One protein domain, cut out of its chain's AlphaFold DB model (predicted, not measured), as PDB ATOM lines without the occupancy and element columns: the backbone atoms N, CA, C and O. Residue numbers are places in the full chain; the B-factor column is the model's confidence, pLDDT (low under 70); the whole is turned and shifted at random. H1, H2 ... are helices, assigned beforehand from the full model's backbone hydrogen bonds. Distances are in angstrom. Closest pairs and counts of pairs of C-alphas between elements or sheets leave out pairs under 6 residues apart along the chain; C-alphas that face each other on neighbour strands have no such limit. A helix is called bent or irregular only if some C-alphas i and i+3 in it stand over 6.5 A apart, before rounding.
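What this domain is: This is residues 51 to 127 of the 127 residues of an uncharacterized protein of Phycomyces blakesleeanus (strain ATCC 8743b / DSM 1359 / FGSC 10004 / NBRC 33097 / NRRL 1555) (UniProt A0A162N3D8). The long helix H5 packs on one side of the helix H1 and the short helix H2 on its other side, so that H1 sits in the middle of a compact cluster of helices. H3 crosses H1 nearly at a right angle and leads from the H2 side back toward H4, which folds into a helical hairpin with H5; the part of H5 after residue 119 runs on past its contacts with H1 and H4. The printed part has 77 residues with five named helices, H1 to H5 in that order along the chain, and no named strand. The class is all helix, with packing that is mostly crossed. The whole is compact, with a radius of gyration of the C-alphas of 11.9 A and spans of 33 by 30 by 19 A.

Where its parts are: The longest helix, H5, takes residues 108 to 125 and is 26.4 A long from first to last C-alpha; it begins at C-alpha 108 at (50.694, 42.219, 147.521) and ends at C-alpha 125 at (46.200, 31.869, 123.703). H4, before it in the chain, takes residues 95 to 102 and is 10.8 A long. H1 takes residues 53 to 64 and is 16.3 A long, beginning at C-alpha 53 at (57.273, 28.766, 133.878). H2 takes residues 70 to 76 and is 9.9 A long. H3 takes residues 81 to 92 and is 15.8 A long. No helix is bent or irregular.

How they stand to each other: H5 touches H4 with residues 111 to 118 of H5 alone, and their closest C-alphas, those of Ile 100 and Lys 111, are 5.8 A apart. The two form a helical hairpin and run opposite ways at a shallow tilt of 11 degrees. H5 also touches H1, where residues 112 to 119 of H5 meet residues 57 to 61 of H1; the closest C-alphas, those of Tyr 61 and Met 112, are 6.9 A apart. H1 and H5 run opposite ways at a steep tilt of 47 degrees. H1 is the hub, touching the four other helices, and its centre is nearest to the mean of the C-alphas, at 4.8 A. H1 touches H2 with residues 59 to 63 alone, with the C-alphas of Leu 62 and Ala 73 closest at 5.8 A, and the two run opposite ways at a steep tilt of 46 degrees. H3 touches H1 with residues 84 to 88 alone; the C-alphas of Leu 60 and Ile 88 are closest at 6.7 A, and the lines are about perpendicular, but only just, at 72 degrees. H3 touches H2 with residues 81 to 85 alone, with the C-alphas of Ser 74 and Gln 81 closest at 5.5 A, opposite ways at a steep tilt of 64 degrees. H1 and H4 only just touch, with 3 pairs of C-alphas within 8 A; on H1 this is residue 64 alone, and the closest C-alphas, those of Phe 64 and Val 97, are 7.3 A apart. H3 and H4 are close but not clearly touching, with the C-alphas of Trp 91 and Val 97 closest at 7.0 A. H5 is apart from H2 and H3, and H2 is apart from H4. In H1, H2, H3, H4 and H5 every O i to N i+4 pair is within hydrogen-bond range.

The domain as a whole: The two C-alphas farthest apart in the domain, those of Glu 105 and Lys 127, are 34.1 A apart, and the first and last printed C-alphas, of Pro 51 and Lys 127, are 16.6 A apart. The printed part has no cut and ends at residue 127, the chain's last residue. The four links between the helices are tight. The mean pLDDT of the printed part is 79.9; it is under 70 at residue 95, residues 98 to 99, residue 104 and residues 123 to 127.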
ATOM      1  N   PRO A  51      63.855  28.701 130.066       78.94
ATOM      2  CA  PRO A  51      63.345  29.014 131.391       78.94
ATOM      3  C   PRO A  51      62.054  28.258 131.682       78.94
ATOM      4  O   PRO A  51      61.164  28.194 130.829       78.94
ATOM      5  N   THR A  52      61.934  27.723 132.893       85.88
ATOM      6  CA  THR A  52      60.692  27.091 133.341       85.88
ATOM      7  C   THR A  52      59.644  28.172 133.602       85.88
ATOM      8  O   THR A  52      59.979  29.288 134.004       85.88
ATOM      9  N   ASP A  53      58.355  27.846 133.482       82.88
ATOM     10  CA  ASP A  53      57.273  28.766 133.878       82.88
ATOM     11  C   ASP A  53      57.440  29.291 135.303       82.88
ATOM     12  O   ASP A  53      57.151  30.452 135.585       82.88
ATOM     13  N   LYS A  54      57.922  28.433 136.208       83.69
ATOM     14  CA  LYS A  54      58.201  28.791 137.599       83.69
ATOM     15  C   LYS A  54      59.228  29.920 137.691       83.69
ATOM     16  O   LYS A  54      59.050  30.838 138.489       83.69
ATOM     17  N   ASP A  55      60.257  29.879 136.850       83.62
ATOM     18  CA  ASP A  55      61.327  30.875 136.826       83.62
ATOM     19  C   ASP A  55      60.822  32.200 136.253       83.62
ATOM     20  O   ASP A  55      61.128  33.264 136.793       83.62
ATOM     21  N   ILE A  56      59.977  32.145 135.218       87.00
ATOM     22  CA  ILE A  56      59.358  33.331 134.614       87.00
ATOM     23  C   ILE A  56      58.375  33.982 135.597       87.00
ATOM     24  O   ILE A  56      58.473  35.180 135.849       87.00
ATOM     25  N   LYS A  57      57.480  33.212 136.229       85.88
ATOM     26  CA  LYS A  57      56.554  33.723 137.258       85.88
ATOM     27  C   LYS A  57      57.306  34.378 138.415       85.88
ATOM     28  O   LYS A  57      56.973  35.489 138.827       85.88
ATOM     29  N   LYS A  58      58.368  33.728 138.901       86.44
ATOM     30  CA  LYS A  58      59.224  34.269 139.963       86.44
ATOM     31  C   LYS A  58      59.918  35.562 139.525       86.44
ATOM     32  O   LYS A  58      59.971  36.506 140.309       86.44
ATOM     33  N   LEU A  59      60.405  35.636 138.286       88.69
ATOM     34  CA  LEU A  59      61.009  36.846 137.724       88.69
ATOM     35  C   LEU A  59      60.016  38.018 137.695       88.69
ATOM     36  O   LEU A  59      60.359  39.115 138.132       88.69
ATOM     37  N   LEU A  60      58.793  37.779 137.212       87.75
ATOM     38  CA  LEU A  60      57.750  38.803 137.121       87.75
ATOM     39  C   LEU A  60      57.349  39.321 138.508       87.75
ATOM     40  O   LEU A  60      57.272  40.532 138.697       87.75
ATOM     41  N   TYR A  61      57.194  38.434 139.497       84.50
ATOM     42  CA  TYR A  61      56.935  38.824 140.889       84.50
ATOM     43  C   TYR A  61      58.034  39.727 141.459       84.50
ATOM     44  O   TYR A  61      57.762  40.798 142.007       84.50
ATOM     45  N   LEU A  62      59.293  39.300 141.316       84.19
ATOM     46  CA  LEU A  62      60.446  40.035 141.834       84.19
ATOM     47  C   LEU A  62      60.535  41.439 141.230       84.19
ATOM     48  O   LEU A  62      60.912  42.383 141.923       84.19
ATOM     49  N   TYR A  63      60.173  41.571 139.956       88.69
ATOM     50  CA  TYR A  63      60.225  42.831 139.236       88.69
ATOM     51  C   TYR A  63      59.026  43.746 139.529       88.69
ATOM     52  O   TYR A  63      59.216  44.874 139.976       88.69
ATOM     53  N   PHE A  64      57.798  43.273 139.297       83.50
ATOM     54  CA  PHE A  64      56.594  44.111 139.336       83.50
ATOM     55  C   PHE A  64      56.034  44.331 140.740       83.50
ATOM     56  O   PHE A  64      55.481  45.395 141.000       83.50
ATOM     57  N   ILE A  65      56.186  43.358 141.644       82.00
ATOM     58  CA  ILE A  65      55.629  43.444 143.002       82.00
ATOM     59  C   ILE A  65      56.700  43.871 144.000       82.00
ATOM     60  O   ILE A  65      56.497  44.804 144.767       82.00
ATOM     61  N   ARG A  66      57.874  43.225 143.972       81.00
ATOM     62  CA  ARG A  66      58.987  43.579 144.872       81.00
ATOM     63  C   ARG A  66      59.837  44.760 144.402       81.00
ATOM     64  O   ARG A  66      60.718  45.184 145.146       81.00
ATOM     65  N   GLY A  67      59.617  45.273 143.191       83.69
ATOM     66  CA  GLY A  67      60.327  46.448 142.678       83.69
ATOM     67  C   GLY A  67      61.832  46.242 142.472       83.69
ATOM     68  O   GLY A  67      62.598  47.206 142.494       83.69
ATOM     69  N   LEU A  68      62.301  44.999 142.303       87.00
ATOM     70  CA  LEU A  68      63.722  44.731 142.085       87.00
ATOM     71  C   LEU A  68      64.159  45.118 140.672       87.00
ATOM     72  O   LEU A  68      63.413  45.014 139.702       87.00
ATOM     73  N   THR A  69      65.431  45.491 140.527       91.31
ATOM     74  CA  THR A  69      66.017  45.725 139.203       91.31
ATOM     75  C   THR A  69      66.146  44.419 138.422       91.31
ATOM     76  O   THR A  69      66.370  43.353 139.003       91.31
ATOM     77  N   ILE A  70      66.097  44.503 137.087       89.56
ATOM     78  CA  ILE A  70      66.227  43.340 136.189       89.56
ATOM     79  C   ILE A  70      67.497  42.542 136.512       89.56
ATOM     80  O   ILE A  70      67.443  41.323 136.602       89.56
ATOM     81  N   LYS A  71      68.620  43.224 136.776       88.25
ATOM     82  CA  LYS A  71      69.904  42.601 137.142       88.25
ATOM     83  C   LYS A  71      69.832  41.792 138.442       88.25
ATOM     84  O   LYS A  71      70.435  40.727 138.529       88.25
ATOM     85  N   LYS A  72      69.138  42.297 139.470       87.69
ATOM     86  CA  LYS A  72      68.971  41.578 140.745       87.69
ATOM     87  C   LYS A  72      68.014  40.401 140.573       87.69
ATOM     88  O   LYS A  72      68.345  39.288 140.969       87.69
ATOM     89  N   ALA A  73      66.871  40.632 139.932       85.88
ATOM     90  CA  ALA A  73      65.864  39.605 139.707       85.88
ATOM     91  C   ALA A  73      66.402  38.460 138.832       85.88
ATOM     92  O   ALA A  73      66.233  37.298 139.191       85.88
ATOM     93  N   SER A  74      67.134  38.771 137.754       87.88
ATOM     94  CA  SER A  74      67.706  37.775 136.840       87.88
ATOM     95  C   SER A  74      68.728  36.870 137.529       87.88
ATOM     96  O   SER A  74      68.723  35.666 137.297       87.88
ATOM     97  N   LYS A  75      69.560  37.418 138.426       90.19
ATOM     98  CA  LYS A  75      70.491  36.624 139.240       90.19
ATOM     99  C   LYS A  75      69.760  35.649 140.166       90.19
ATOM    100  O   LYS A  75      70.169  34.502 140.269       90.19
ATOM    101  N   ILE A  76      68.667  36.083 140.799       84.00
ATOM    102  CA  ILE A  76      67.879  35.248 141.726       84.00
ATOM    103  C   ILE A  76      67.218  34.062 141.007       84.00
ATOM    104  O   ILE A  76      67.064  32.995 141.599       84.00
ATOM    105  N   VAL A  77      66.810  34.241 139.749       85.31
ATOM    106  CA  VAL A  77      66.196  33.177 138.932       85.31
ATOM    107  C   VAL A  77      67.203  32.449 138.033       85.31
ATOM    108  O   VAL A  77      66.794  31.696 137.158       85.31
ATOM    109  N   ASN A  78      68.507  32.685 138.223       87.25
ATOM    110  CA  ASN A  78      69.588  32.127 137.407       87.25
ATOM    111  C   ASN A  78      69.360  32.282 135.885       87.25
ATOM    112  O   ASN A  78      69.575  31.365 135.096       87.25
ATOM    113  N   MET A  79      68.893  33.461 135.467       85.62
ATOM    114  CA  MET A  79      68.593  33.785 134.073       85.62
ATOM    115  C   MET A  79      69.525  34.882 133.562       85.62
ATOM    116  O   MET A  79      69.853  35.839 134.272       85.62
ATOM    117  N   LYS A  80      69.916  34.790 132.285       88.44
ATOM    118  CA  LYS A  80      70.654  35.865 131.615       88.44
ATOM    119  C   LYS A  80      69.832  37.155 131.647       88.44
ATOM    120  O   LYS A  80      68.640  37.151 131.341       88.44
ATOM    121  N   GLN A  81      70.479  38.273 131.975       87.19
ATOM    122  CA  GLN A  81      69.811  39.570 132.123       87.19
ATOM    123  C   GLN A  81      69.042  39.994 130.861       87.19
ATOM    124  O   GLN A  81      67.943  40.525 130.975       87.19
ATOM    125  N   THR A  82      69.581  39.724 129.666       86.25
ATOM    126  CA  THR A  82      68.917  40.029 128.385       86.25
ATOM    127  C   THR A  82      67.630  39.225 128.204       86.25
ATOM    128  O   THR A  82      66.609  39.774 127.809       86.25
ATOM    129  N   THR A  83      67.657  37.937 128.554       88.38
ATOM    130  CA  THR A  83      66.488  37.050 128.503       88.38
ATOM    131  C   THR A  83      65.424  37.503 129.499       88.38
ATOM    132  O   THR A  83      64.263  37.659 129.131       88.38
ATOM    133  N   ALA A  84      65.828  37.803 130.736       87.88
ATOM    134  CA  ALA A  84      64.934  38.335 131.759       87.88
ATOM    135  C   ALA A  84      64.300  39.670 131.332       87.88
ATOM    136  O   ALA A  84      63.100  39.876 131.504       87.88
ATOM    137  N   GLY A  85      65.096  40.556 130.727       87.94
ATOM    138  CA  GLY A  85      64.626  41.817 130.162       87.94
ATOM    139  C   GLY A  85      63.596  41.617 129.053       87.94
ATOM    140  O   GLY A  85      62.579  42.300 129.062       87.94
ATOM    141  N   GLY A  86      63.806  40.644 128.161       88.56
ATOM    142  CA  GLY A  86      62.851  40.302 127.105       88.56
ATOM    143  C   GLY A  86      61.485  39.881 127.654       88.56
ATOM    144  O   GLY A  86      60.459  40.404 127.217       88.56
ATOM    145  N   TYR A  87      61.459  39.008 128.668       87.38
ATOM    146  CA  TYR A  87      60.207  38.634 129.334       87.38
ATOM    147  C   TYR A  87      59.542  39.836 130.006       87.38
ATOM    148  O   TYR A  87      58.363  40.086 129.783       87.38
ATOM    149  N   ILE A  88      60.291  40.621 130.783       87.75
ATOM    150  CA  ILE A  88      59.745  41.798 131.470       87.75
ATOM    151  C   ILE A  88      59.197  42.823 130.470       87.75
ATOM    152  O   ILE A  88      58.138  43.388 130.713       87.75
ATOM    153  N   LEU A  89      59.875  43.056 129.343       85.81
ATOM    154  CA  LEU A  89      59.435  44.005 128.321       85.81
ATOM    155  C   LEU A  89      58.137  43.553 127.646       85.81
ATOM    156  O   LEU A  89      57.233  44.370 127.482       85.81
ATOM    157  N   LYS A  90      58.016  42.259 127.320       83.88
ATOM    158  CA  LYS A  90      56.771  41.686 126.785       83.88
ATOM    159  C   LYS A  90      55.601  41.916 127.748       83.88
ATOM    160  O   LYS A  90      54.503  42.242 127.318       83.88
ATOM    161  N   TRP A  91      55.867  41.809 129.047       80.25
ATOM    162  CA  TRP A  91      54.882  42.016 130.106       80.25
ATOM    163  C   TRP A  91      54.602  43.487 130.424       80.25
ATOM    164  O   TRP A  91      53.479  43.818 130.777       80.25
ATOM    165  N   ARG A  92      55.571  44.393 130.261       75.81
ATOM    166  CA  ARG A  92      55.371  45.840 130.471       75.81
ATOM    167  C   ARG A  92      54.303  46.439 129.562       75.81
ATOM    168  O   ARG A  92      53.679  47.411 129.962       75.81
ATOM    169  N   LYS A  93      54.120  45.873 128.369       73.19
ATOM    170  CA  LYS A  93      53.065  46.277 127.432       73.19
ATOM    171  C   LYS A  93      51.681  45.735 127.817       73.19
ATOM    172  O   LYS A  93      50.704  46.076 127.169       73.19
ATOM    173  N   SER A  94      51.587  44.881 128.840       72.75
ATOM    174  CA  SER A  94      50.314  44.314 129.276       72.75
ATOM    175  C   SER A  94      49.521  45.317 130.132       72.75
ATOM    176  O   SER A  94      50.088  45.858 131.090       72.75
ATOM    177  N   PRO A  95      48.207  45.493 129.882       69.50
ATOM    178  CA  PRO A  95      47.328  46.354 130.687       69.50
ATOM    179  C   PRO A  95      47.356  46.011 132.185       69.50
ATOM    180  O   PRO A  95      47.240  46.871 133.057       69.50
ATOM    181  N   VAL A  96      47.601  44.740 132.502       70.88
ATOM    182  CA  VAL A  96      47.654  44.206 133.867       70.88
ATOM    183  C   VAL A  96      48.786  44.833 134.681       70.88
ATOM    184  O   VAL A  96      48.633  45.116 135.867       70.88
ATOM    185  N   VAL A  97      49.937  45.079 134.053       73.12
ATOM    186  CA  VAL A  97      51.089  45.688 134.729       73.12
ATOM    187  C   VAL A  97      50.809  47.147 135.080       73.12
ATOM    188  O   VAL A  97      51.224  47.611 136.144       73.12
ATOM    189  N   PHE A  98      50.077  47.858 134.220       69.56
ATOM    190  CA  PHE A  98      49.622  49.219 134.493       69.56
ATOM    191  C   PHE A  98      48.678  49.237 135.707       69.56
ATOM    192  O   PHE A  98      48.888  50.023 136.633       69.56
ATOM    193  N   PHE A  99      47.746  48.282 135.793       69.88
ATOM    194  CA  PHE A  99      46.867  48.122 136.955       69.88
ATOM    195  C   PHE A  99      47.637  47.817 138.248       69.88
ATOM    196  O   PHE A  99      47.438  48.484 139.261       69.88
ATOM    197  N   ILE A 100      48.571  46.860 138.220       75.44
ATOM    198  CA  ILE A 100      49.397  46.487 139.384       75.44
ATOM    199  C   ILE A 100      50.189  47.687 139.925       75.44
ATOM    200  O   ILE A 100      50.353  47.832 141.142       75.44
ATOM    201  N   LYS A 101      50.684  48.544 139.024       71.50
ATOM    202  CA  LYS A 101      51.487  49.719 139.372       71.50
ATOM    203  C   LYS A 101      50.637  50.874 139.915       71.50
ATOM    204  O   LYS A 101      51.077  51.546 140.845       71.50
ATOM    205  N   ASN A 102      49.446  51.092 139.359       73.12
ATOM    206  CA  ASN A 102      48.587  52.225 139.716       73.12
ATOM    207  C   ASN A 102      47.644  51.933 140.884       73.12
ATOM    208  O   ASN A 102      47.255  52.854 141.601       73.12
ATOM    209  N   ASN A 103      47.304  50.668 141.118       73.44
ATOM    210  CA  ASN A 103      46.443  50.288 142.222       73.44
ATOM    211  C   ASN A 103      47.247  50.242 143.533       73.44
ATOM    212  O   ASN A 103      47.885  49.239 143.859       73.44
ATOM    213  N   LYS A 104      47.267  51.357 144.270       69.31
ATOM    214  CA  LYS A 104      47.956  51.466 145.569       69.31
ATOM    215  C   LYS A 104      47.217  50.755 146.708       69.31
ATOM    216  O   LYS A 104      47.859  50.420 147.695       69.31
ATOM    217  N   GLU A 105      45.917  50.522 146.556       74.25
ATOM    218  CA  GLU A 105      45.048  49.924 147.580       74.25
ATOM    219  C   GLU A 105      45.107  48.393 147.585       74.25
ATOM    220  O   GLU A 105      44.919  47.773 148.627       74.25
ATOM    221  N   ALA A 106      45.412  47.777 146.439       73.38
ATOM    222  CA  ALA A 106      45.528  46.328 146.336       73.38
ATOM    223  C   ALA A 106      46.723  45.789 147.139       73.38
ATOM    224  O   ALA A 106      47.859  46.276 147.036       73.38
ATOM    225  N   THR A 107      46.473  44.720 147.888       80.12
ATOM    226  CA  THR A 107      47.492  44.007 148.659       80.12
ATOM    227  C   THR A 107      48.497  43.302 147.741       80.12
ATOM    228  O   THR A 107      48.248  43.056 146.557       80.12
ATOM    229  N   SER A 108      49.669  42.952 148.285       73.12
ATOM    230  CA  SER A 108      50.694  42.219 147.521       73.12
ATOM    231  C   SER A 108      50.176  40.881 146.979       73.12
ATOM    232  O   SER A 108      50.566  40.485 145.880       73.12
ATOM    233  N   ASP A 109      49.289  40.217 147.722       74.25
ATOM    234  CA  ASP A 109      48.725  38.915 147.359       74.25
ATOM    235  C   ASP A 109      47.696  39.035 146.228       74.25
ATOM    236  O   ASP A 109      47.732  38.263 145.270       74.25
ATOM    237  N   GLU A 110      46.843  40.062 146.256       78.56
ATOM    238  CA  GLU A 110      45.900  40.351 145.167       78.56
ATOM    239  C   GLU A 110      46.627  40.681 143.860       78.56
ATOM    240  O   GLU A 110      46.292  40.147 142.799       78.56
ATOM    241  N   LYS A 111      47.676  41.510 143.932       79.19
ATOM    242  CA  LYS A 111      48.507  41.841 142.765       79.19
ATOM    243  C   LYS A 111      49.222  40.611 142.205       79.19
ATOM    244  O   LYS A 111      49.390  40.496 140.992       79.19
ATOM    245  N   MET A 112      49.636  39.693 143.078       77.75
ATOM    246  CA  MET A 112      50.263  38.428 142.701       77.75
ATOM    247  C   MET A 112      49.311  37.481 141.985       77.75
ATOM    248  O   MET A 112      49.658  36.949 140.928       77.75
ATOM    249  N   ASN A 113      48.110  37.298 142.530       80.50
ATOM    250  CA  ASN A 113      47.091  36.455 141.917       80.50
ATOM    251  C   ASN A 113      46.723  36.982 140.528       80.50
ATOM    252  O   ASN A 113      46.794  36.228 139.557       80.50
ATOM    253  N   LEU A 114      46.488  38.292 140.403       81.75
ATOM    254  CA  LEU A 114      46.188  38.929 139.121       81.75
ATOM    255  C   LEU A 114      47.314  38.730 138.089       81.75
ATOM    256  O   LEU A 114      47.060  38.390 136.932       81.75
ATOM    257  N   LEU A 115      48.577  38.884 138.502       80.50
ATOM    258  CA  LEU A 115      49.744  38.667 137.639       80.50
ATOM    259  C   LEU A 115      49.848  37.209 137.151       80.50
ATOM    260  O   LEU A 115      50.247  36.949 136.016       80.50
ATOM    261  N   PHE A 116      49.516  36.234 137.995       80.19
ATOM    262  CA  PHE A 116      49.645  34.815 137.656       80.19
ATOM    263  C   PHE A 116      48.451  34.249 136.888       80.19
ATOM    264  O   PHE A 116      48.649  33.366 136.042       80.19
ATOM    265  N   GLU A 117      47.242  34.749 137.133       82.50
ATOM    266  CA  GLU A 117      46.056  34.432 136.334       82.50
ATOM    267  C   GLU A 117      46.243  34.905 134.895       82.50
ATOM    268  O   GLU A 117      46.127  34.116 133.957       82.50
ATOM    269  N   THR A 118      46.664  36.155 134.727       77.00
ATOM    270  CA  THR A 118      46.917  36.752 133.411       77.00
ATOM    271  C   THR A 118      48.067  36.057 132.688       77.00
ATOM    272  O   THR A 118      47.976  35.809 131.487       77.00
ATOM    273  N   TYR A 119      49.109  35.618 133.409       78.38
ATOM    274  CA  TYR A 119      50.172  34.786 132.824       78.38
ATOM    275  C   TYR A 119      49.624  33.490 132.247       78.38
ATOM    276  O   TYR A 119      50.010  33.069 131.155       78.38
ATOM    277  N   SER A 120      48.721  32.853 132.985       76.81
ATOM    278  CA  SER A 120      48.134  31.581 132.586       76.81
ATOM    279  C   SER A 120      47.146  31.753 131.425       76.81
ATOM    280  O   SER A 120      47.090  30.871 130.572       76.81
ATOM    281  N   ALA A 121      46.425  32.877 131.359       74.62
ATOM    282  CA  ALA A 121      45.529  33.227 130.255       74.62
ATOM    283  C   ALA A 121      46.301  33.481 128.951       74.62
ATOM    284  O   ALA A 121      46.089  32.768 127.974       74.62
ATOM    285  N   ILE A 122      47.296  34.378 128.975       70.31
ATOM    286  CA  ILE A 122      48.143  34.675 127.808       70.31
ATOM    287  C   ILE A 122      48.830  33.398 127.326       70.31
ATOM    288  O   ILE A 122      48.863  33.104 126.140       70.31
ATOM    289  N   LYS A 123      49.357  32.566 128.228       68.94
ATOM    290  CA  LYS A 123      50.017  31.325 127.807       68.94
ATOM    291  C   LYS A 123      49.076  30.347 127.081       68.94
ATOM    292  O   LYS A 123      49.568  29.569 126.268       68.94
ATOM    293  N   LYS A 124      47.772  30.351 127.379       67.25
ATOM    294  CA  LYS A 124      46.789  29.499 126.693       67.25
ATOM    295  C   LYS A 124      46.471  29.990 125.280       67.25
ATOM    296  O   LYS A 124      46.259  29.148 124.425       67.25
ATOM    297  N   GLU A 125      46.477  31.299 125.035       58.50
ATOM    298  CA  GLU A 125      46.200  31.869 123.703       58.50
ATOM    299  C   GLU A 125      47.313  31.611 122.678       58.50
ATOM    300  O   GLU A 125      47.049  31.539 121.485       58.50
ATOM    301  N   TYR A 126      48.561  31.446 123.127       51.31
ATOM    302  CA  TYR A 126      49.723  31.211 122.253       51.31
ATOM    303  C   TYR A 126      50.136  29.728 122.172       51.31
ATOM    304  O   TYR A 126      51.311  29.434 121.930       51.31
ATOM    305  N   LYS A 127      49.218  28.796 122.447       45.84
ATOM    306  CA  LYS A 127      49.478  27.352 122.458       45.84
ATOM    307  C   LYS A 127      48.650  26.640 121.403       45.84
ATOM    308  O   LYS A 127      49.233  25.740 120.766       45.84
TER     309      LYS A 127